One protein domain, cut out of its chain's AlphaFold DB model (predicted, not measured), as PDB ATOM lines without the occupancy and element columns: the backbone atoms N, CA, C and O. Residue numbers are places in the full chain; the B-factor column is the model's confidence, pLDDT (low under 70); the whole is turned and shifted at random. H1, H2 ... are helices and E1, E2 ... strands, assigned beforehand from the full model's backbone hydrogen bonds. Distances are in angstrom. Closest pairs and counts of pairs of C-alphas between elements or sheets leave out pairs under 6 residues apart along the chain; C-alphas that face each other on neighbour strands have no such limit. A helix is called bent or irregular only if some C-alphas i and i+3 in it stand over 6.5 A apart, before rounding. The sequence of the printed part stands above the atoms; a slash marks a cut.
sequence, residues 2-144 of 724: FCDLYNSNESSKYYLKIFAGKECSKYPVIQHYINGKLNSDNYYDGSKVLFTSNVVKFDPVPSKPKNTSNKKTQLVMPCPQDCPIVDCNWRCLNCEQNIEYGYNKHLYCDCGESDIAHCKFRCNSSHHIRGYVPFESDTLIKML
ATOM      1  N   PHE A   2     151.601 219.965 180.187       50.34
ATOM      2  CA  PHE A   2     150.201 220.361 180.461       50.34
ATOM      3  C   PHE A   2     149.396 220.667 179.184       50.34
ATOM      4  O   PHE A   2     148.284 220.171 179.032       50.34
ATOM      5  N   CYS A   3     149.997 221.365 178.215       45.75
ATOM      6  CA  CYS A   3     149.394 221.575 176.893       45.75
ATOM      7  C   CYS A   3     149.241 220.274 176.076       45.75
ATOM      8  O   CYS A   3     148.352 220.183 175.240       45.75
ATOM      9  N   ASP A   4     150.074 219.255 176.316       46.50
ATOM     10  CA  ASP A   4     150.026 217.980 175.582       46.50
ATOM     11  C   ASP A   4     148.921 217.052 176.109       46.50
ATOM     12  O   ASP A   4     148.308 216.327 175.331       46.50
ATOM     13  N   LEU A   5     148.622 217.112 177.415       46.28
ATOM     14  CA  LEU A   5     147.432 216.479 178.000       46.28
ATOM     15  C   LEU A   5     146.151 217.091 177.407       46.28
ATOM     16  O   LEU A   5     145.232 216.360 177.037       46.28
ATOM     17  N   TYR A   6     146.138 218.417 177.235       41.69
ATOM     18  CA  TYR A   6     145.025 219.170 176.646       41.69
ATOM     19  C   TYR A   6     144.810 218.880 175.146       41.69
ATOM     20  O   TYR A   6     143.675 218.850 174.682       41.69
ATOM     21  N   ASN A   7     145.893 218.627 174.401       37.72
ATOM     22  CA  ASN A   7     145.876 218.371 172.952       37.72
ATOM     23  C   ASN A   7     145.722 216.887 172.568       37.72
ATOM     24  O   ASN A   7     145.843 216.536 171.393       37.72
ATOM     25  N   SER A   8     145.468 215.996 173.527       39.03
ATOM     26  CA  SER A   8     145.064 214.627 173.206       39.03
ATOM     27  C   SER A   8     143.599 214.601 172.746       39.03
ATOM     28  O   SER A   8     142.745 215.258 173.338       39.03
ATOM     29  N   ASN A   9     143.268 213.783 171.739       36.62
ATOM     30  CA  ASN A   9     141.877 213.558 171.295       36.62
ATOM     31  C   ASN A   9     140.992 212.854 172.359       36.62
ATOM     32  O   ASN A   9     139.854 212.491 172.077       36.62
ATOM     33  N   GLU A  10     141.500 212.670 173.582       40.69
ATOM     34  CA  GLU A  10     140.776 212.181 174.757       40.69
ATOM     35  C   GLU A  10     140.501 213.296 175.785       40.69
ATOM     36  O   GLU A  10     140.286 213.019 176.965       40.69
ATOM     37  N   SER A  11     140.478 214.563 175.358       39.25
ATOM     38  CA  SER A  11     140.228 215.741 176.210       39.25
ATOM     39  C   SER A  11     138.912 215.707 177.011       39.25
ATOM     40  O   SER A  11     138.754 216.461 177.966       39.25
ATOM     41  N   SER A  12     137.987 214.796 176.690       42.41
ATOM     42  CA  SER A  12     136.767 214.513 177.459       42.41
ATOM     43  C   SER A  12     136.939 213.523 178.629       42.41
ATOM     44  O   SER A  12     136.009 213.366 179.419       42.41
ATOM     45  N   LYS A  13     138.094 212.853 178.770       47.91
ATOM     46  CA  LYS A  13     138.358 211.840 179.818       47.91
ATOM     47  C   LYS A  13     139.231 212.327 180.975       47.91
ATOM     48  O   LYS A  13     139.191 211.719 182.048       47.91
ATOM     49  N   TYR A  14     140.006 213.393 180.777       49.84
ATOM     50  CA  TYR A  14     141.034 213.852 181.714       49.84
ATOM     51  C   TYR A  14     140.834 215.320 182.084       49.84
ATOM     52  O   TYR A  14     140.684 216.166 181.207       49.84
ATOM     53  N   TYR A  15     140.896 215.643 183.377       54.75
ATOM     54  CA  TYR A  15     140.977 217.032 183.834       54.75
ATOM     55  C   TYR A  15     141.979 217.189 184.979       54.75
ATOM     56  O   TYR A  15     142.215 216.270 185.769       54.75
ATOM     57  N   LEU A  16     142.586 218.374 185.037       56.16
ATOM     58  CA  LEU A  16     143.624 218.743 185.995       56.16
ATOM     59  C   LEU A  16     143.142 219.947 186.792       56.16
ATOM     60  O   LEU A  16     142.741 220.955 186.209       56.16
ATOM     61  N   LYS A  17     143.191 219.850 188.121       59.16
ATOM     62  CA  LYS A  17     142.778 220.935 189.014       59.16
ATOM     63  C   LYS A  17     143.976 221.385 189.844       59.16
ATOM     64  O   LYS A  17     144.538 220.600 190.606       59.16
ATOM     65  N   ILE A  18     144.378 222.641 189.653       57.72
ATOM     66  CA  ILE A  18     145.482 223.273 190.382       57.72
ATOM     67  C   ILE A  18     144.895 223.961 191.612       57.72
ATOM     68  O   ILE A  18     144.095 224.887 191.480       57.72
ATOM     69  N   PHE A  19     145.301 223.531 192.803       59.44
ATOM     70  CA  PHE A  19     144.887 224.165 194.053       59.44
ATOM     71  C   PHE A  19     145.978 225.105 194.555       59.44
ATOM     72  O   PHE A  19     146.981 224.672 195.119       59.44
ATOM     73  N   ALA A  20     145.768 226.409 194.375       47.75
ATOM     74  CA  ALA A  20     146.601 227.440 194.980       47.75
ATOM     75  C   ALA A  20     146.094 227.767 196.396       47.75
ATOM     76  O   ALA A  20     145.255 228.644 196.580       47.75
ATOM     77  N   GLY A  21     146.604 227.035 197.390       52.56
ATOM     78  CA  GLY A  21     146.687 227.473 198.787       52.56
ATOM     79  C   GLY A  21     145.436 228.084 199.433       52.56
ATOM     80  O   GLY A  21     145.492 229.226 199.881       52.56
ATOM     81  N   LYS A  22     144.372 227.295 199.614       45.47
ATOM     82  CA  LYS A  22     143.530 227.379 200.822       45.47
ATOM     83  C   LYS A  22     143.099 225.972 201.262       45.47
ATOM     84  O   LYS A  22     142.655 225.167 200.453       45.47
ATOM     85  N   GLU A  23     143.302 225.710 202.551       52.22
ATOM     86  CA  GLU A  23     142.812 224.581 203.366       52.22
ATOM     87  C   GLU A  23     143.403 223.159 203.242       52.22
ATOM     88  O   GLU A  23     143.186 222.409 204.187       52.22
ATOM     89  N   CYS A  24     144.214 222.767 202.238       52.47
ATOM     90  CA  CYS A  24     144.756 221.379 202.236       52.47
ATOM     91  C   CYS A  24     146.241 221.135 201.875       52.47
ATOM     92  O   CYS A  24     146.718 220.014 202.045       52.47
ATOM     93  N   SER A  25     147.019 222.139 201.454       47.69
ATOM     94  CA  SER A  25     148.478 221.999 201.272       47.69
ATOM     95  C   SER A  25     149.209 223.340 201.419       47.69
ATOM     96  O   SER A  25     148.675 224.394 201.074       47.69
ATOM     97  N   LYS A  26     150.460 223.316 201.913       55.97
ATOM     98  CA  LYS A  26     151.316 224.520 202.053       55.97
ATOM     99  C   LYS A  26     151.912 225.017 200.725       55.97
ATOM    100  O   LYS A  26     152.573 226.048 200.699       55.97
ATOM    101  N   TYR A  27     151.708 224.271 199.647       60.91
ATOM    102  CA  TYR A  27     152.249 224.499 198.308       60.91
ATOM    103  C   TYR A  27     151.210 224.060 197.264       60.91
ATOM    104  O   TYR A  27     150.347 223.240 197.595       60.91
ATOM    105  N   PRO A  28     151.250 224.582 196.023       67.81
ATOM    106  CA  PRO A  28     150.309 224.179 194.986       67.81
ATOM    107  C   PRO A  28     150.401 222.682 194.681       67.81
ATOM    108  O   PRO A  28     151.495 222.160 194.480       67.81
ATOM    109  N   VAL A  29     149.252 222.011 194.618       69.75
ATOM    110  CA  VAL A  29     149.144 220.602 194.205       69.75
ATOM    111  C   VAL A  29     148.289 220.474 192.951       69.75
ATOM    112  O   VAL A  29     147.415 221.305 192.682       69.75
ATOM    113  N   ILE A  30     148.577 219.436 192.168       74.88
ATOM    114  CA  ILE A  30     147.935 219.164 190.883       74.88
ATOM    115  C   ILE A  30     147.217 217.824 190.995       74.88
ATOM    116  O   ILE A  30     147.858 216.775 190.945       74.88
ATOM    117  N   GLN A  31     145.893 217.860 191.136       75.75
ATOM    118  CA  GLN A  31     145.077 216.648 191.145       75.75
ATOM    119  C   GLN A  31     144.785 216.203 189.708       75.75
ATOM    120  O   GLN A  31     144.358 217.011 188.876       75.75
ATOM    121  N   HIS A  32     145.008 214.919 189.425       71.69
ATOM    122  CA  HIS A  32     144.754 214.287 188.130       71.69
ATOM    123  C   HIS A  32     143.563 213.334 188.239       71.69
ATOM    124  O   HIS A  32     143.572 212.401 189.046       71.69
ATOM    125  N   TYR A  33     142.555 213.562 187.396       69.38
ATOM    126  CA  TYR A  33     141.345 212.752 187.320       69.38
ATOM    127  C   TYR A  33     141.259 212.003 185.989       69.38
ATOM    128  O   TYR A  33     141.513 212.584 184.935       69.38
ATOM    129  N   ILE A  34     140.835 210.738 186.047       69.44
ATOM    130  CA  ILE A  34     140.542 209.889 184.884       69.44
ATOM    131  C   ILE A  34     139.075 209.465 184.971       69.44
ATOM    132  O   ILE A  34     138.652 208.882 185.972       69.44
ATOM    133  N   ASN A  35     138.282 209.757 183.936       71.75
ATOM    134  CA  ASN A  35     136.846 209.449 183.869       71.75
ATOM    135  C   ASN A  35     136.070 209.907 185.126       71.75
ATOM    136  O   ASN A  35     135.251 209.173 185.678       71.75
ATOM    137  N   GLY A  36     136.379 211.106 185.630       69.38
ATOM    138  CA  GLY A  36     135.746 211.679 186.824       69.38
ATOM    139  C   GLY A  36     136.270 211.170 188.173       69.38
ATOM    140  O   GLY A  36     135.995 211.805 189.188       69.38
ATOM    141  N   LYS A  37     137.053 210.083 188.213       70.38
ATOM    142  CA  LYS A  37     137.663 209.562 189.447       70.38
ATOM    143  C   LYS A  37     139.050 210.154 189.669       70.38
ATOM    144  O   LYS A  37     139.828 210.288 188.726       70.38
ATOM    145  N   LEU A  38     139.356 210.489 190.920       74.50
ATOM    146  CA  LEU A  38     140.683 210.934 191.337       74.50
ATOM    147  C   LEU A  38     141.681 209.785 191.147       74.50
ATOM    148  O   LEU A  38     141.501 208.712 191.718       74.50
ATOM    149  N   ASN A  39     142.703 210.011 190.325       74.81
ATOM    150  CA  ASN A  39     143.749 209.036 190.014       74.81
ATOM    151  C   ASN A  39     145.084 209.383 190.698       74.81
ATOM    152  O   ASN A  39     145.877 208.496 190.991       74.81
ATOM    153  N   SER A  40     145.340 210.666 190.970       70.56
ATOM    154  CA  SER A  40     146.483 211.107 191.780       70.56
ATOM    155  C   SER A  40     146.190 212.444 192.461       70.56
ATOM    156  O   SER A  40     145.770 213.391 191.792       70.56
ATOM    157  N   ASP A  41     146.436 212.525 193.772       74.25
ATOM    158  CA  ASP A  41     146.247 213.742 194.581       74.25
ATOM    159  C   ASP A  41     147.309 214.820 194.337       74.25
ATOM    160  O   ASP A  41     147.046 216.018 194.430       74.25
ATOM    161  N   ASN A  42     148.527 214.396 194.006       74.38
ATOM    162  CA  ASN A  42     149.623 215.287 193.663       74.38
ATOM    163  C   ASN A  42     150.408 214.674 192.504       74.38
ATOM    164  O   ASN A  42     151.471 214.081 192.678       74.38
ATOM    165  N   TYR A  43     149.848 214.820 191.307       72.56
ATOM    166  CA  TYR A  43     150.400 214.300 190.060       72.56
ATOM    167  C   TYR A  43     151.786 214.879 189.740       72.56
ATOM    168  O   TYR A  43     152.595 214.215 189.098       72.56
ATOM    169  N   TYR A  44     152.098 216.091 190.217       70.50
ATOM    170  CA  TYR A  44     153.420 216.686 190.021       70.50
ATOM    171  C   TYR A  44     154.509 215.937 190.795       70.50
ATOM    172  O   TYR A  44     155.485 215.502 190.186       70.50
ATOM    173  N   ASP A  45     154.342 215.730 192.108       71.62
ATOM    174  CA  ASP A  45     155.315 214.937 192.873       71.62
ATOM    175  C   ASP A  45     155.232 213.439 192.522       71.62
ATOM    176  O   ASP A  45     156.261 212.773 192.438       71.62
ATOM    177  N   GLY A  46     154.032 212.922 192.234       66.31
ATOM    178  CA  GLY A  46     153.803 211.527 191.839       66.31
ATOM    179  C   GLY A  46     154.384 211.137 190.474       66.31
ATOM    180  O   GLY A  46     154.632 209.961 190.245       66.31
ATOM    181  N   SER A  47     154.643 212.100 189.583       69.38
ATOM    182  CA  SER A  47     155.327 211.885 188.296       69.38
ATOM    183  C   SER A  47     156.594 212.742 188.161       69.38
ATOM    184  O   SER A  47     157.059 213.031 187.057       69.38
ATOM    185  N   LYS A  48     157.186 213.150 189.291       79.00
ATOM    186  CA  LYS A  48     158.349 214.050 189.363       79.00
ATOM    187  C   LYS A  48     159.540 213.567 188.547       79.00
ATOM    188  O   LYS A  48     160.212 214.385 187.930       79.00
ATOM    189  N   VAL A  49     159.762 212.252 188.498       77.44
ATOM    190  CA  VAL A  49     160.818 211.607 187.701       77.44
ATOM    191  C   VAL A  49     160.635 211.897 186.208       77.44
ATOM    192  O   VAL A  49     161.589 212.280 185.532       77.44
ATOM    193  N   LEU A  50     159.406 211.795 185.696       77.31
ATOM    194  CA  LEU A  50     159.070 212.132 184.309       77.31
ATOM    195  C   LEU A  50     159.173 213.644 184.042       77.31
ATOM    196  O   LEU A  50     159.555 214.042 182.943       77.31
ATOM    197  N   PHE A  51     158.881 214.498 185.030       73.94
ATOM    198  CA  PHE A  51     159.049 215.956 184.920       73.94
ATOM    199  C   PHE A  51     160.504 216.439 185.026       73.94
ATOM    200  O   PHE A  51     160.787 217.567 184.627       73.94
ATOM    201  N   THR A  52     161.429 215.630 185.549       81.44
ATOM    202  CA  THR A  52     162.861 215.977 185.650       81.44
ATOM    203  C   THR A  52     163.746 215.275 184.617       81.44
ATOM    204  O   THR A  52     164.895 215.678 184.437       81.44
ATOM    205  N   SER A  53     163.218 214.285 183.892       85.31
ATOM    206  CA  SER A  53     163.956 213.465 182.917       85.31
ATOM    207  C   SER A  53     163.553 213.738 181.466       85.31
ATOM    208  O   SER A  53     162.445 214.202 181.191       85.31
ATOM    209  N   ASN A  54     164.420 213.377 180.512       88.75
ATOM    210  CA  ASN A  54     164.022 213.274 179.107       88.75
ATOM    211  C   ASN A  54     163.226 211.974 178.899       88.75
ATOM    212  O   ASN A  54     163.600 210.921 179.422       88.75
ATOM    213  N   VAL A  55     162.130 212.038 178.142       89.81
ATOM    214  CA  VAL A  55     161.132 210.958 178.066       89.81
ATOM    215  C   VAL A  55     160.897 210.516 176.623       89.81
ATOM    216  O   VAL A  55     160.764 211.346 175.726       89.81
ATOM    217  N   VAL A  56     160.770 209.208 176.419       90.38
ATOM    218  CA  VAL A  56     160.362 208.557 175.172       90.38
ATOM    219  C   VAL A  56     158.942 208.023 175.323       90.38
ATOM    220  O   VAL A  56     158.612 207.340 176.294       90.38
ATOM    221  N   LYS A  57     158.097 208.339 174.343       90.19
ATOM    222  CA  LYS A  57     156.769 207.760 174.150       90.19
ATOM    223  C   LYS A  57     156.811 206.836 172.935       90.19
ATOM    224  O   LYS A  57     157.292 207.238 171.878       90.19
ATOM    225  N   PHE A  58     156.263 205.638 173.088       88.31
ATOM    226  CA  PHE A  58     156.095 204.661 172.015       88.31
ATOM    227  C   PHE A  58     154.657 204.689 171.486       88.31
ATOM    228  O   PHE A  58     153.713 204.882 172.259       88.31
ATOM    229  N   ASP A  59     154.508 204.549 170.174       84.06
ATOM    230  CA  ASP A  59     153.243 204.668 169.451       84.06
ATOM    231  C   ASP A  59     153.274 203.739 168.213       84.06
ATOM    232  O   ASP A  59     153.756 204.156 167.153       84.06
ATOM    233  N   PRO A  60     152.844 202.462 168.331       83.00
ATOM    234  CA  PRO A  60     152.103 201.857 169.447       83.00
ATOM    235  C   PRO A  60     152.951 201.518 170.691       83.00
ATOM    236  O   PRO A  60     154.181 201.541 170.672       83.00
ATOM    237  N   VAL A  61     152.261 201.172 171.788       81.31
ATOM    238  CA  VAL A  61     152.855 200.710 173.061       81.31
ATOM    239  C   VAL A  61     153.786 199.503 172.819       81.31
ATOM    240  O   VAL A  61     153.445 198.664 171.980       81.31
ATOM    241  N   PRO A  62     154.926 199.372 173.535       83.88
ATOM    242  CA  PRO A  62     155.855 198.265 173.325       83.88
ATOM    243  C   PRO A  62     155.187 196.905 173.536       83.88
ATOM    244  O   PRO A  62     154.294 196.750 174.370       83.88
ATOM    245  N   SER A  63     155.633 195.917 172.765       83.88
ATOM    246  CA  SER A  63     155.106 194.549 172.808       83.88
ATOM    247  C   SER A  63     156.120 193.591 173.431       83.88
ATOM    248  O   SER A  63     157.310 193.902 173.491       83.88
ATOM    249  N   LYS A  64     155.676 192.417 173.906       78.94
ATOM    250  CA  LYS A  64     156.611 191.395 174.409       78.94
ATOM    251  C   LYS A  64     157.657 191.081 173.330       78.94
ATOM    252  O   LYS A  64     157.250 190.829 172.193       78.94
ATOM    253  N   PRO A  65     158.958 191.071 173.669       69.44
ATOM    254  CA  PRO A  65     160.004 190.932 172.671       69.44
ATOM    255  C   PRO A  65     159.901 189.598 171.933       69.44
ATOM    256  O   PRO A  65     159.844 188.540 172.561       69.44
ATOM    257  N   LYS A  66     159.888 189.652 170.598       59.53
ATOM    258  CA  LYS A  66     159.905 188.468 169.723       59.53
ATOM    259  C   LYS A  66     161.294 187.841 169.658       59.53
ATOM    260  O   LYS A  66     161.405 186.645 169.413       59.53
ATOM    261  N   ASN A  67     162.333 188.645 169.880       56.00
ATOM    262  CA  ASN A  67     163.715 188.210 170.047       56.00
ATOM    263  C   ASN A  67     164.403 189.130 171.063       56.00
ATOM    264  O   ASN A  67     164.614 190.312 170.798       56.00
ATOM    265  N   THR A  68     164.792 188.604 172.222       53.56
ATOM    266  CA  THR A  68     165.635 189.348 173.164       53.56
ATOM    267  C   THR A  68     167.054 189.448 172.612       53.56
ATOM    268  O   THR A  68     167.774 188.453 172.584       53.56
ATOM    269  N   SER A  69     167.475 190.644 172.192       55.06
ATOM    270  CA  SER A  69     168.886 190.891 171.875       55.06
ATOM    271  C   SER A  69     169.743 190.702 173.132       55.06
ATOM    272  O   SER A  69     169.530 191.385 174.136       55.06
ATOM    273  N   ASN A  70     170.721 189.792 173.071       60.09
ATOM    274  CA  ASN A  70     171.642 189.498 174.180       60.09
ATOM    275  C   ASN A  70     172.639 190.639 174.457       60.09
ATOM    276  O   ASN A  70     173.327 190.620 175.474       60.09
ATOM    277  N   LYS A  71     172.743 191.622 173.554       70.62
ATOM    278  CA  LYS A  71     173.573 192.818 173.720       70.62
ATOM    279  C   LYS A  71     172.680 194.049 173.641       70.62
ATOM    280  O   LYS A  71     172.053 194.302 172.615       70.62
ATOM    281  N   LYS A  72     172.676 194.841 174.708       85.38
ATOM    282  CA  LYS A  72     172.004 196.137 174.768       85.38
ATOM    283  C   LYS A  72     172.935 197.182 175.371       85.38
ATOM    284  O   LYS A  72     173.903 196.834 176.042       85.38
ATOM    285  N   THR A  73     172.637 198.452 175.139       86.62
ATOM    286  CA  THR A  73     173.262 199.578 175.846       86.62
ATOM    287  C   THR A  73     172.203 200.593 176.248       86.62
ATOM    288  O   THR A  73     171.171 200.688 175.586       86.62
ATOM    289  N   GLN A  74     172.445 201.363 177.306       89.94
ATOM    290  CA  GLN A  74     171.579 202.483 177.663       89.94
ATOM    291  C   GLN A  74     171.560 203.510 176.519       89.94
ATOM    292  O   GLN A  74     172.604 203.865 175.971       89.94
ATOM    293  N   LEU A  75     170.370 203.987 176.152       89.50
ATOM    294  CA  LEU A  75     170.200 204.982 175.102       89.50
ATOM    295  C   LEU A  75     170.657 206.355 175.610       89.50
ATOM    296  O   LEU A  75     169.932 207.043 176.335       89.50
ATOM    297  N   VAL A  76     171.856 206.742 175.181       88.38
ATOM    298  CA  VAL A  76     172.419 208.085 175.330       88.38
ATOM    299  C   VAL A  76     172.565 208.673 173.934       88.38
ATOM    300  O   VAL A  76     173.222 208.075 173.085       88.38
ATOM    301  N   MET A  77     171.898 209.795 173.675       86.69
ATOM    302  CA  MET A  77     171.969 210.491 172.386       86.69
ATOM    303  C   MET A  77     171.512 211.954 172.520       86.69
ATOM    304  O   MET A  77     170.794 212.253 173.480       86.69
ATOM    305  N   PRO A  78     171.852 212.853 171.575       85.81
ATOM    306  CA  PRO A  78     171.416 214.251 171.598       85.81
ATOM    307  C   PRO A  78     169.895 214.440 171.592       85.81
ATOM    308  O   PRO A  78     169.117 213.522 171.324       85.81
ATOM    309  N   CYS A  79     169.454 215.671 171.845       84.88
ATOM    310  CA  CYS A  79     168.071 216.063 171.593       84.88
ATOM    311  C   CYS A  79     167.758 216.060 170.075       84.88
ATOM    312  O   CYS A  79     168.595 216.510 169.295       84.88
ATOM    313  N   PRO A  80     166.550 215.654 169.629       81.62
ATOM    314  CA  PRO A  80     166.093 215.858 168.241       81.62
ATOM    315  C   PRO A  80     165.815 217.324 167.871       81.62
ATOM    316  O   PRO A  80     165.480 217.620 166.728       81.62
ATOM    317  N   GLN A  81     165.866 218.234 168.842       79.44
ATOM    318  CA  GLN A  81     165.702 219.673 168.654       79.44
ATOM    319  C   GLN A  81     167.039 220.357 168.947       79.44
ATOM    320  O   GLN A  81     167.821 219.846 169.746       79.44
ATOM    321  N   ASP A  82     167.271 221.519 168.340       75.19
ATOM    322  CA  ASP A  82     168.477 222.322 168.564       75.19
ATOM    323  C   ASP A  82     168.616 222.677 170.057       75.19
ATOM    324  O   ASP A  82     167.807 223.422 170.617       75.19
ATOM    325  N   CYS A  83     169.569 222.029 170.731       78.00
ATOM    326  CA  CYS A  83     169.676 221.978 172.184       78.00
ATOM    327  C   CYS A  83     171.150 221.985 172.602       78.00
ATOM    328  O   CYS A  83     171.929 221.198 172.064       78.00
ATOM    329  N   PRO A  84     171.544 222.776 173.616       70.94
ATOM    330  CA  PRO A  84     172.922 222.785 174.112       70.94
ATOM    331  C   PRO A  84     173.337 221.492 174.845       70.94
ATOM    332  O   PRO A  84     174.502 221.351 175.212       70.94
ATOM    333  N   ILE A  85     172.413 220.554 175.093       70.12
ATOM    334  CA  ILE A  85     172.697 219.281 175.770       70.12
ATOM    335  C   ILE A  85     173.036 218.211 174.726       70.12
ATOM    336  O   ILE A  85     172.150 217.687 174.049       70.12
ATOM    337  N   VAL A  86     174.325 217.878 174.636       66.94
ATOM    338  CA  VAL A  86     174.866 216.940 173.638       66.94
ATOM    339  C   VAL A  86     174.502 215.481 173.946       66.94
ATOM    340  O   VAL A  86     174.157 214.743 173.035       66.94
ATOM    341  N   ASP A  87     174.490 215.087 175.222       78.06
ATOM    342  CA  ASP A  87     174.191 213.717 175.660       78.06
ATOM    343  C   ASP A  87     172.956 213.686 176.570       78.06
ATOM    344  O   ASP A  87     173.016 214.019 177.756       78.06
ATOM    345  N   CYS A  88     171.805 213.278 176.027       82.88
ATOM    346  CA  CYS A  88     170.587 213.070 176.807       82.88
ATOM    347  C   CYS A  88     170.416 211.587 177.167       82.88
ATOM    348  O   CYS A  88     170.395 210.721 176.296       82.88
ATOM    349  N   ASN A  89     170.209 211.308 178.457       88.69
ATOM    350  CA  ASN A  89     169.652 210.039 178.936       88.69
ATOM    351  C   ASN A  89     168.129 210.038 178.764       88.69
ATOM    352  O   ASN A  89     167.481 211.037 179.098       88.69
ATOM    353  N   TRP A  90     167.564 208.920 178.311       91.19
ATOM    354  CA  TRP A  90     166.151 208.798 177.938       91.19
ATOM    355  C   TRP A  90     165.411 207.742 178.766       91.19
ATOM    356  O   TRP A  90     165.930 206.646 178.964       91.19
ATOM    357  N   ARG A  91     164.185 208.045 179.215       92.25
ATOM    358  CA  ARG A  91     163.321 207.135 179.997       92.25
ATOM    359  C   ARG A  91     161.986 206.835 179.321       92.25
ATOM    360  O   ARG A  91     161.452 207.681 178.610       92.25
ATOM    361  N   CYS A  92     161.405 205.668 179.576       90.94
ATOM    362  CA  CYS A  92     160.065 205.310 179.108       90.94
ATOM    363  C   CYS A  92     158.978 206.122 179.832       90.94
ATOM    364  O   CYS A  92     158.988 206.212 181.057       90.94
ATOM    365  N   LEU A  93     157.993 206.640 179.092       86.75
ATOM    366  CA  LEU A  93     156.813 207.307 179.663       86.75
ATOM    367  C   LEU A  93     155.979 206.395 180.586       86.75
ATOM    368  O   LEU A  93     155.348 206.895 181.510       86.75
ATOM    369  N   ASN A  94     155.954 205.084 180.326       84.81
ATOM    370  CA  ASN A  94     155.018 204.162 180.977       84.81
ATOM    371  C   ASN A  94     155.615 203.418 182.184       84.81
ATOM    372  O   ASN A  94     154.891 203.165 183.141       84.81
ATOM    373  N   CYS A  95     156.898 203.038 182.138       86.25
ATOM    374  CA  CYS A  95     157.572 202.311 183.227       86.25
ATOM    375  C   CYS A  95     158.705 203.096 183.906       86.25
ATOM    376  O   CYS A  95     159.371 202.556 184.780       86.25
ATOM    377  N   GLU A  96     158.957 204.341 183.491       88.12
ATOM    378  CA  GLU A  96     159.974 205.259 184.038       88.12
ATOM    379  C   GLU A  96     161.443 204.783 183.981       88.12
ATOM    380  O   GLU A  96     162.350 205.560 184.298       88.12
ATOM    381  N   GLN A  97     161.707 203.554 183.525       89.69
ATOM    382  CA  GLN A  97     163.056 203.025 183.329       89.69
ATOM    383  C   GLN A  97     163.796 203.715 182.191       89.69
ATOM    384  O   GLN A  97     163.186 204.211 181.239       89.69
ATOM    385  N   ASN A  98     165.127 203.692 182.271       92.25
ATOM    386  CA  ASN A  98     165.992 204.092 181.165       92.25
ATOM    387  C   ASN A  98     165.709 203.215 179.934       92.25
ATOM    388  O   ASN A  98     165.494 202.010 180.052       92.25
ATOM    389  N   ILE A  99     165.711 203.828 178.753       92.06
ATOM    390  CA  ILE A  99     165.594 203.112 177.485       92.06
ATOM    391  C   ILE A  99     166.927 202.445 177.157       92.06
ATOM    392  O   ILE A  99     167.984 203.058 177.306       92.06
ATOM    393  N   GLU A 100     166.875 201.218 176.650       93.00
ATOM    394  CA  GLU A 100     168.028 200.510 176.098       93.00
ATOM    395  C   GLU A 100     167.898 200.365 174.573       93.00
ATOM    396  O   GLU A 100     166.796 200.195 174.051       93.00
ATOM    397  N   TYR A 101     169.014 200.370 173.846       90.69
ATOM    398  CA  TYR A 101     169.081 200.055 172.418       90.69
ATOM    399  C   TYR A 101     169.703 198.671 172.196       90.69
ATOM    400  O   TYR A 101     170.769 198.381 172.737       90.69
ATOM    401  N   GLY A 102     169.046 197.821 171.396       86.38
ATOM    402  CA  GLY A 102     169.456 196.428 171.156       86.38
ATOM    403  C   GLY A 102     170.304 196.179 169.905       86.38
ATOM    404  O   GLY A 102     170.439 195.025 169.500       86.38
ATOM    405  N   TYR A 103     170.832 197.235 169.266       85.00
ATOM    406  CA  TYR A 103     171.621 197.197 168.015       85.00
ATOM    407  C   TYR A 103     170.897 196.654 166.769       85.00
ATOM    408  O   TYR A 103     171.495 196.470 165.712       85.00
ATOM    409  N   ASN A 104     169.588 196.451 166.876       84.56
ATOM    410  CA  ASN A 104     168.711 195.814 165.896       84.56
ATOM    411  C   ASN A 104     167.573 196.748 165.435       84.56
ATOM    412  O   ASN A 104     166.497 196.275 165.076       84.56
ATOM    413  N   LYS A 105     167.777 198.074 165.500       88.12
ATOM    414  CA  LYS A 105     166.739 199.107 165.279       88.12
ATOM    415  C   LYS A 105     165.539 199.043 166.247       88.12
ATOM    416  O   LYS A 105     164.521 199.671 165.984       88.12
ATOM    417  N   HIS A 106     165.662 198.343 167.378       89.38
ATOM    418  CA  HIS A 106     164.629 198.297 168.417       89.38
ATOM    419  C   HIS A 106     165.123 198.907 169.735       89.38
ATOM    420  O   HIS A 106     166.287 198.759 170.126       89.38
ATOM    421  N   LEU A 107     164.204 199.591 170.414       90.50
ATOM    422  CA  LEU A 107     164.357 200.144 171.753       90.50
ATOM    423  C   LEU A 107     163.613 199.270 172.767       90.50
ATOM    424  O   LEU A 107     162.542 198.733 172.476       90.50
ATOM    425  N   TYR A 108     164.183 199.153 173.963       91.44
ATOM    426  CA  TYR A 108     163.750 198.242 175.019       91.44
ATOM    427  C   TYR A 108     163.536 198.980 176.344       91.44
ATOM    428  O   TYR A 108     164.255 199.923 176.674       91.44
ATOM    429  N   CYS A 109     162.541 198.526 177.104       90.88
ATOM    430  CA  CYS A 109     162.274 198.893 178.500       90.88
ATOM    431  C   CYS A 109     161.375 197.814 179.141       90.88
ATOM    432  O   CYS A 109     160.958 196.885 178.448       90.88
ATOM    433  N   ASP A 110     161.000 197.948 180.418       88.12
ATOM    434  CA  ASP A 110     160.120 196.975 181.104       88.12
ATOM    435  C   ASP A 110     158.750 196.763 180.423       88.12
ATOM    436  O   ASP A 110     158.106 195.737 180.632       88.12
ATOM    437  N   CYS A 111     158.292 197.699 179.580       87.62
ATOM    438  CA  CYS A 111     157.067 197.514 178.794       87.62
ATOM    439  C   CYS A 111     157.227 196.533 177.617       87.62
ATOM    440  O   CYS A 111     156.218 196.075 177.088       87.62
ATOM    441  N   GLY A 112     158.456 196.230 177.184       87.69
ATOM    442  CA  GLY A 112     158.750 195.394 176.018       87.69
ATOM    443  C   GLY A 112     159.666 196.069 174.991       87.69
ATOM    444  O   GLY A 112     160.450 196.958 175.329       87.69
ATOM    445  N   GLU A 113     159.557 195.639 173.732       90.56
ATOM    446  CA  GLU A 113     160.304 196.184 172.589       90.56
ATOM    447  C   GLU A 113     159.424 197.026 171.652       90.56
ATOM    448  O   GLU A 113     158.220 196.782 171.509       90.56
ATOM    449  N   SER A 114     160.040 198.014 171.004       89.94
ATOM    450  CA  SER A 114     159.421 198.872 169.988       89.94
ATOM    451  C   SER A 114     160.454 199.262 168.924       89.94
ATOM    452  O   SER A 114     161.616 199.506 169.256       89.94
ATOM    453  N   ASP A 115     160.053 199.315 167.653       88.75
ATOM    454  CA  ASP A 115     160.910 199.793 166.558       88.75
ATOM    455  C   ASP A 115     161.194 201.300 166.720       88.75
ATOM    456  O   ASP A 115     160.330 202.068 167.157       88.75
ATOM    457  N   ILE A 116     162.395 201.745 166.349       88.81
ATOM    458  CA  ILE A 116     162.784 203.164 166.377       88.81
ATOM    459  C   ILE A 116     161.859 204.076 165.548       88.81
ATOM    460  O   ILE A 116     161.733 205.255 165.870       88.81
ATOM    461  N   ALA A 117     161.152 203.564 164.540       86.25
ATOM    462  CA  ALA A 117     160.147 204.321 163.790       86.25
ATOM    463  C   ALA A 117     158.909 204.709 164.630       86.25
ATOM    464  O   ALA A 117     158.184 205.640 164.277       86.25
ATOM    465  N   HIS A 118     158.667 204.020 165.751       88.88
ATOM    466  CA  HIS A 118     157.502 204.212 166.622       88.88
ATOM    467  C   HIS A 118     157.794 205.050 167.875       88.88
ATOM    468  O   HIS A 118     156.914 205.209 168.726       88.88
ATOM    469  N   CYS A 119     159.001 205.605 168.012       89.50
ATOM    470  CA  CYS A 119     159.394 206.374 169.190       89.50
ATOM    471  C   CYS A 119     159.377 207.897 168.955       89.50
ATOM    472  O   CYS A 119     159.797 208.418 167.922       89.50
ATOM    473  N   LYS A 120     158.853 208.630 169.944       90.44
ATOM    474  CA  LYS A 120     158.783 210.098 169.979       90.44
ATOM    475  C   LYS A 120     159.413 210.582 171.284       90.44
ATOM    476  O   LYS A 120     159.139 210.037 172.351       90.44
ATOM    477  N   PHE A 121     160.228 211.620 171.210       89.44
ATOM    478  CA  PHE A 121     161.140 212.066 172.257       89.44
ATOM    479  C   PHE A 121     160.724 213.436 172.801       89.44
ATOM    480  O   PHE A 121     160.346 214.328 172.043       89.44
ATOM    481  N   ARG A 122     160.831 213.631 174.117       88.12
ATOM    482  CA  ARG A 122     160.660 214.920 174.798       88.12
ATOM    483  C   ARG A 122     161.858 215.179 175.708       88.12
ATOM    484  O   ARG A 122     162.006 214.517 176.733       88.12
ATOM    485  N   CYS A 123     162.698 216.145 175.349       86.69
ATOM    486  CA  CYS A 123     163.764 216.623 176.228       86.69
ATOM    487  C   CYS A 123     163.184 217.481 177.365       86.69
ATOM    488  O   CYS A 123     162.117 218.080 177.216       86.69
ATOM    489  N   ASN A 124     163.873 217.523 178.507       84.25
ATOM    490  CA  ASN A 124     163.475 218.326 179.664       84.25
ATOM    491  C   ASN A 124     164.108 219.729 179.715       84.25
ATOM    492  O   ASN A 124     163.914 220.465 180.680       84.25
ATOM    493  N   SER A 125     164.881 220.099 178.694       81.19
ATOM    494  CA  SER A 125     165.461 221.435 178.568       81.19
ATOM    495  C   SER A 125     164.369 222.505 178.453       81.19
ATOM    496  O   SER A 125     163.450 222.389 177.638       81.19
ATOM    497  N   SER A 126     164.506 223.585 179.227       76.00
ATOM    498  CA  SER A 126     163.614 224.755 179.201       76.00
ATOM    499  C   SER A 126     163.633 225.515 177.869       76.00
ATOM    500  O   SER A 126     162.769 226.358 177.637       76.00
ATOM    501  N   HIS A 127     164.575 225.199 176.975       73.69
ATOM    502  CA  HIS A 127     164.647 225.751 175.623       73.69
ATOM    503  C   HIS A 127     163.602 225.154 174.657       73.69
ATOM    504  O   HIS A 127     163.395 225.707 173.578       73.69
ATOM    505  N   HIS A 128     162.909 224.065 175.021       74.62
ATOM    506  CA  HIS A 128     161.903 223.435 174.157       74.62
ATOM    507  C   HIS A 128     160.476 223.659 174.660       74.62
ATOM    508  O   HIS A 128     160.068 223.157 175.705       74.62
ATOM    509  N   ILE A 129     159.677 224.352 173.845       65.31
ATOM    510  CA  ILE A 129     158.226 224.512 174.051       65.31
ATOM    511  C   ILE A 129     157.391 223.423 173.353       65.31
ATOM    512  O   ILE A 129     156.191 223.311 173.600       65.31
ATOM    513  N   ARG A 130     158.005 222.630 172.464       65.69
ATOM    514  CA  ARG A 130     157.350 221.531 171.738       65.69
ATOM    515  C   ARG A 130     157.335 220.260 172.591       65.69
ATOM    516  O   ARG A 130     158.296 219.983 173.303       65.69
ATOM    517  N   GLY A 131     156.244 219.497 172.491       76.19
ATOM    518  CA  GLY A 131     156.052 218.221 173.183       76.19
ATOM    519  C   GLY A 131     156.884 217.075 172.596       76.19
ATOM    520  O   GLY A 131     158.067 217.223 172.298       76.19
ATOM    521  N   TYR A 132     156.266 215.904 172.442       83.31
ATOM    522  CA  TYR A 132     156.928 214.722 171.882       83.31
ATOM    523  C   TYR A 132     157.166 214.868 170.373       83.31
ATOM    524  O   TYR A 132     156.207 214.987 169.610       83.31
ATOM    525  N   VAL A 133     158.426 214.798 169.941       86.56
ATOM    526  CA  VAL A 133     158.842 214.890 168.532       86.56
ATOM    527  C   VAL A 133     159.563 213.610 168.082       86.56
ATOM    528  O   VAL A 133     160.349 213.060 168.852       86.56
ATOM    529  N   PRO A 134     159.311 213.086 166.871       84.44
ATOM    530  CA  PRO A 134     160.128 212.015 166.304       84.44
ATOM    531  C   PRO A 134     161.490 212.562 165.844       84.44
ATOM    532  O   PRO A 134     161.623 213.758 165.576       84.44
ATOM    533  N   PHE A 135     162.480 211.684 165.698       82.25
ATOM    534  CA  PHE A 135     163.615 211.953 164.809       82.25
ATOM    535  C   PHE A 135     163.236 211.607 163.365       82.25
ATOM    536  O   PHE A 135     162.381 210.755 163.126       82.25
ATOM    537  N   GLU A 136     163.940 212.191 162.398       79.06
ATOM    538  CA  GLU A 136     164.002 211.623 161.051       79.06
ATOM    539  C   GLU A 136     164.765 210.290 161.092       79.06
ATOM    540  O   GLU A 136     165.848 210.208 161.679       79.06
ATOM    541  N   SER A 137     164.214 209.242 160.471       70.06
ATOM    542  CA  SER A 137     164.700 207.861 160.620       70.06
ATOM    543  C   SER A 137     166.184 207.689 160.276       70.06
ATOM    544  O   SER A 137     166.916 207.041 161.023       70.06
ATOM    545  N   ASP A 138     166.655 208.309 159.191       77.19
ATOM    546  CA  ASP A 138     168.059 208.228 158.765       77.19
ATOM    547  C   ASP A 138     169.008 208.982 159.704       77.19
ATOM    548  O   ASP A 138     170.166 208.593 159.865       77.19
ATOM    549  N   THR A 139     168.526 210.051 160.340       80.75
ATOM    550  CA  THR A 139     169.280 210.832 161.327       80.75
ATOM    551  C   THR A 139     169.400 210.053 162.635       80.75
ATOM    552  O   THR A 139     170.500 209.934 163.172       80.75
ATOM    553  N   LEU A 140     168.313 209.416 163.090       82.19
ATOM    554  CA  LEU A 140     168.326 208.533 164.260       82.19
ATOM    555  C   LEU A 140     169.275 207.345 164.067       82.19
ATOM    556  O   LEU A 140     170.107 207.082 164.931       82.19
ATOM    557  N   ILE A 141     169.216 206.664 162.916       82.81
ATOM    558  CA  ILE A 141     170.091 205.517 162.615       82.81
ATOM    559  C   ILE A 141     171.579 205.905 162.647       82.81
ATOM    560  O   ILE A 141     172.392 205.106 163.105       82.81
ATOM    561  N   LYS A 142     171.941 207.120 162.211       82.44
ATOM    562  CA  LYS A 142     173.326 207.629 162.260       82.44
ATOM    563  C   LYS A 142     173.789 208.030 163.666       82.44
ATOM    564  O   LYS A 142     174.991 208.048 163.907       82.44
ATOM    565  N   MET A 143     172.864 208.375 164.563       82.06
ATOM    566  CA  MET A 143     173.159 208.760 165.951       82.06
ATOM    567  C   MET A 143     173.174 207.573 166.923       82.06
ATOM    568  O   MET A 143     173.740 207.681 168.008       82.06
ATOM    569  N   LEU A 144     172.539 206.454 166.570       85.56
ATOM    570  CA  LEU A 144     172.499 205.264 167.417       85.56
ATOM    571  C   LEU A 144     173.883 204.589 167.505       85.56
ATOM    572  O   LEU A 144     174.554 204.445 166.480       85.56
TER     573      LEU A 144
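Overview. This is residues 2 to 144 of the 724 residues of an uncharacterized protein of Rhizophagus irregularis (UniProt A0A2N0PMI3). Two unequal lobes make an elongated model: a small one at one end, the twisted three-stranded meander E1-E2-E3 with H1 grazing it, and a larger one made of the sheet E5-E4-E8, the hairpin E6-E7 and long loops, with the short helices H2 and H3 as the bridge between them. In the larger lobe, short pairings tie the unnamed stretches to E5 and E6, and H4 lies toward the side far from the meander. The printed part has 143 residues with four named helices and eight named strands in the order H1 E1 E2 E3 H2 H3 E4 E5 E6 E7 E8 H4; it is mixed, helices and strands, with 59 residues, under half, in named elements. The sheet E1-E2-E3 is antiparallel, E5-E4-E8 is mixed, and E6-E7 is antiparallel. The whole is only just compact, close to loose, with a radius of gyration of the C-alphas of 17.1 A, and its spans of 53 by 35 by 26 A are only just elongated.

Along the chain. The first sheet has E1, residues 14 to 19, 16.5 A long; E2, residues 29 to 34, 16.6 A; and E3, residues 37 to 40. E1 begins at C-alpha 14, (141.034, 213.852, 181.714). H1, residues 2 to 6, comes before it, and H2, residues 43 to 46, and H3, residues 48 to 52, come after E3. The second sheet has E4, residues 54 to 58, 13.7 A long, E5, residues 88 to 92, 13.3 A, and E8, residues 119 to 122, 10.3 A; E4 begins at C-alpha 54, (164.022, 213.274, 179.107). E6 is residues 106 to 109 and E7 residues 112 to 115. H4, residues 137 to 143, is 10.0 A long and ends at C-alpha 143, (173.159, 208.760, 165.951).

Arrangement. E1, E2 and E3 form a meander, each strand the antiparallel neighbour of the one before, with E1 and E3 as edge strands. In the hairpin E1 and E2, N 17 and O 31 are within hydrogen-bond range at 3.2 A; in the hairpin E2 and E3, N 39 and O 32 are at 2.8 A. H1 only grazes this sheet with its residues 2 to 6; its closest C-alphas to E1 are those of Leu 5 and Tyr 14, 7.9 A apart. H2 is on the sheet at a height of 5.6 A, over none of its strands, but only just, with 2 of its C-alphas falling on E2; the closest C-alphas of H2 and E2 are those of Ile 30 and Tyr 43, 5.5 A apart. H2 and H3 are close but not clearly touching, with Tyr 44 and Phe 51 the closest at 7.6 A between C-alphas. H3 is only just on the sheet E5-E4-E8, which it only grazes with residues 49 to 50. There E4, the inner strand, is antiparallel to E8, with N 57 and O 120 at 2.8 A, and parallel to E5, with N 91 and O 54 at 2.9 A. In the hairpin E6 and E7, N 107 and O 114 are at 2.8 A. The closest C-alphas of E5 and E6 are those of Cys 92 and Cys 109, 6.8 A apart. Residues 76 to 77 pair antiparallel with residues 88 to 89 of E5, and residues 100 to 101 with residues 107 to 108 of E6. H4 is apart from E4, E5, E6 and E7. In H1, H3 and H4 every O i to N i+4 pair is within hydrogen-bond range; H2 is too short for such a pair.

Size, cuts and confidence. The C-alphas farthest apart are those of Lys 22 and Asn 70, 54.2 A. The printed part has no cut. The links E4 to E5, E5 to E6 and E8 to H4 are long, with 29, 13 and 14 residues. The mean pLDDT of the printed part is 74.7; 42 residues are under 70, among them residues 2 to 29 and 65 to 70.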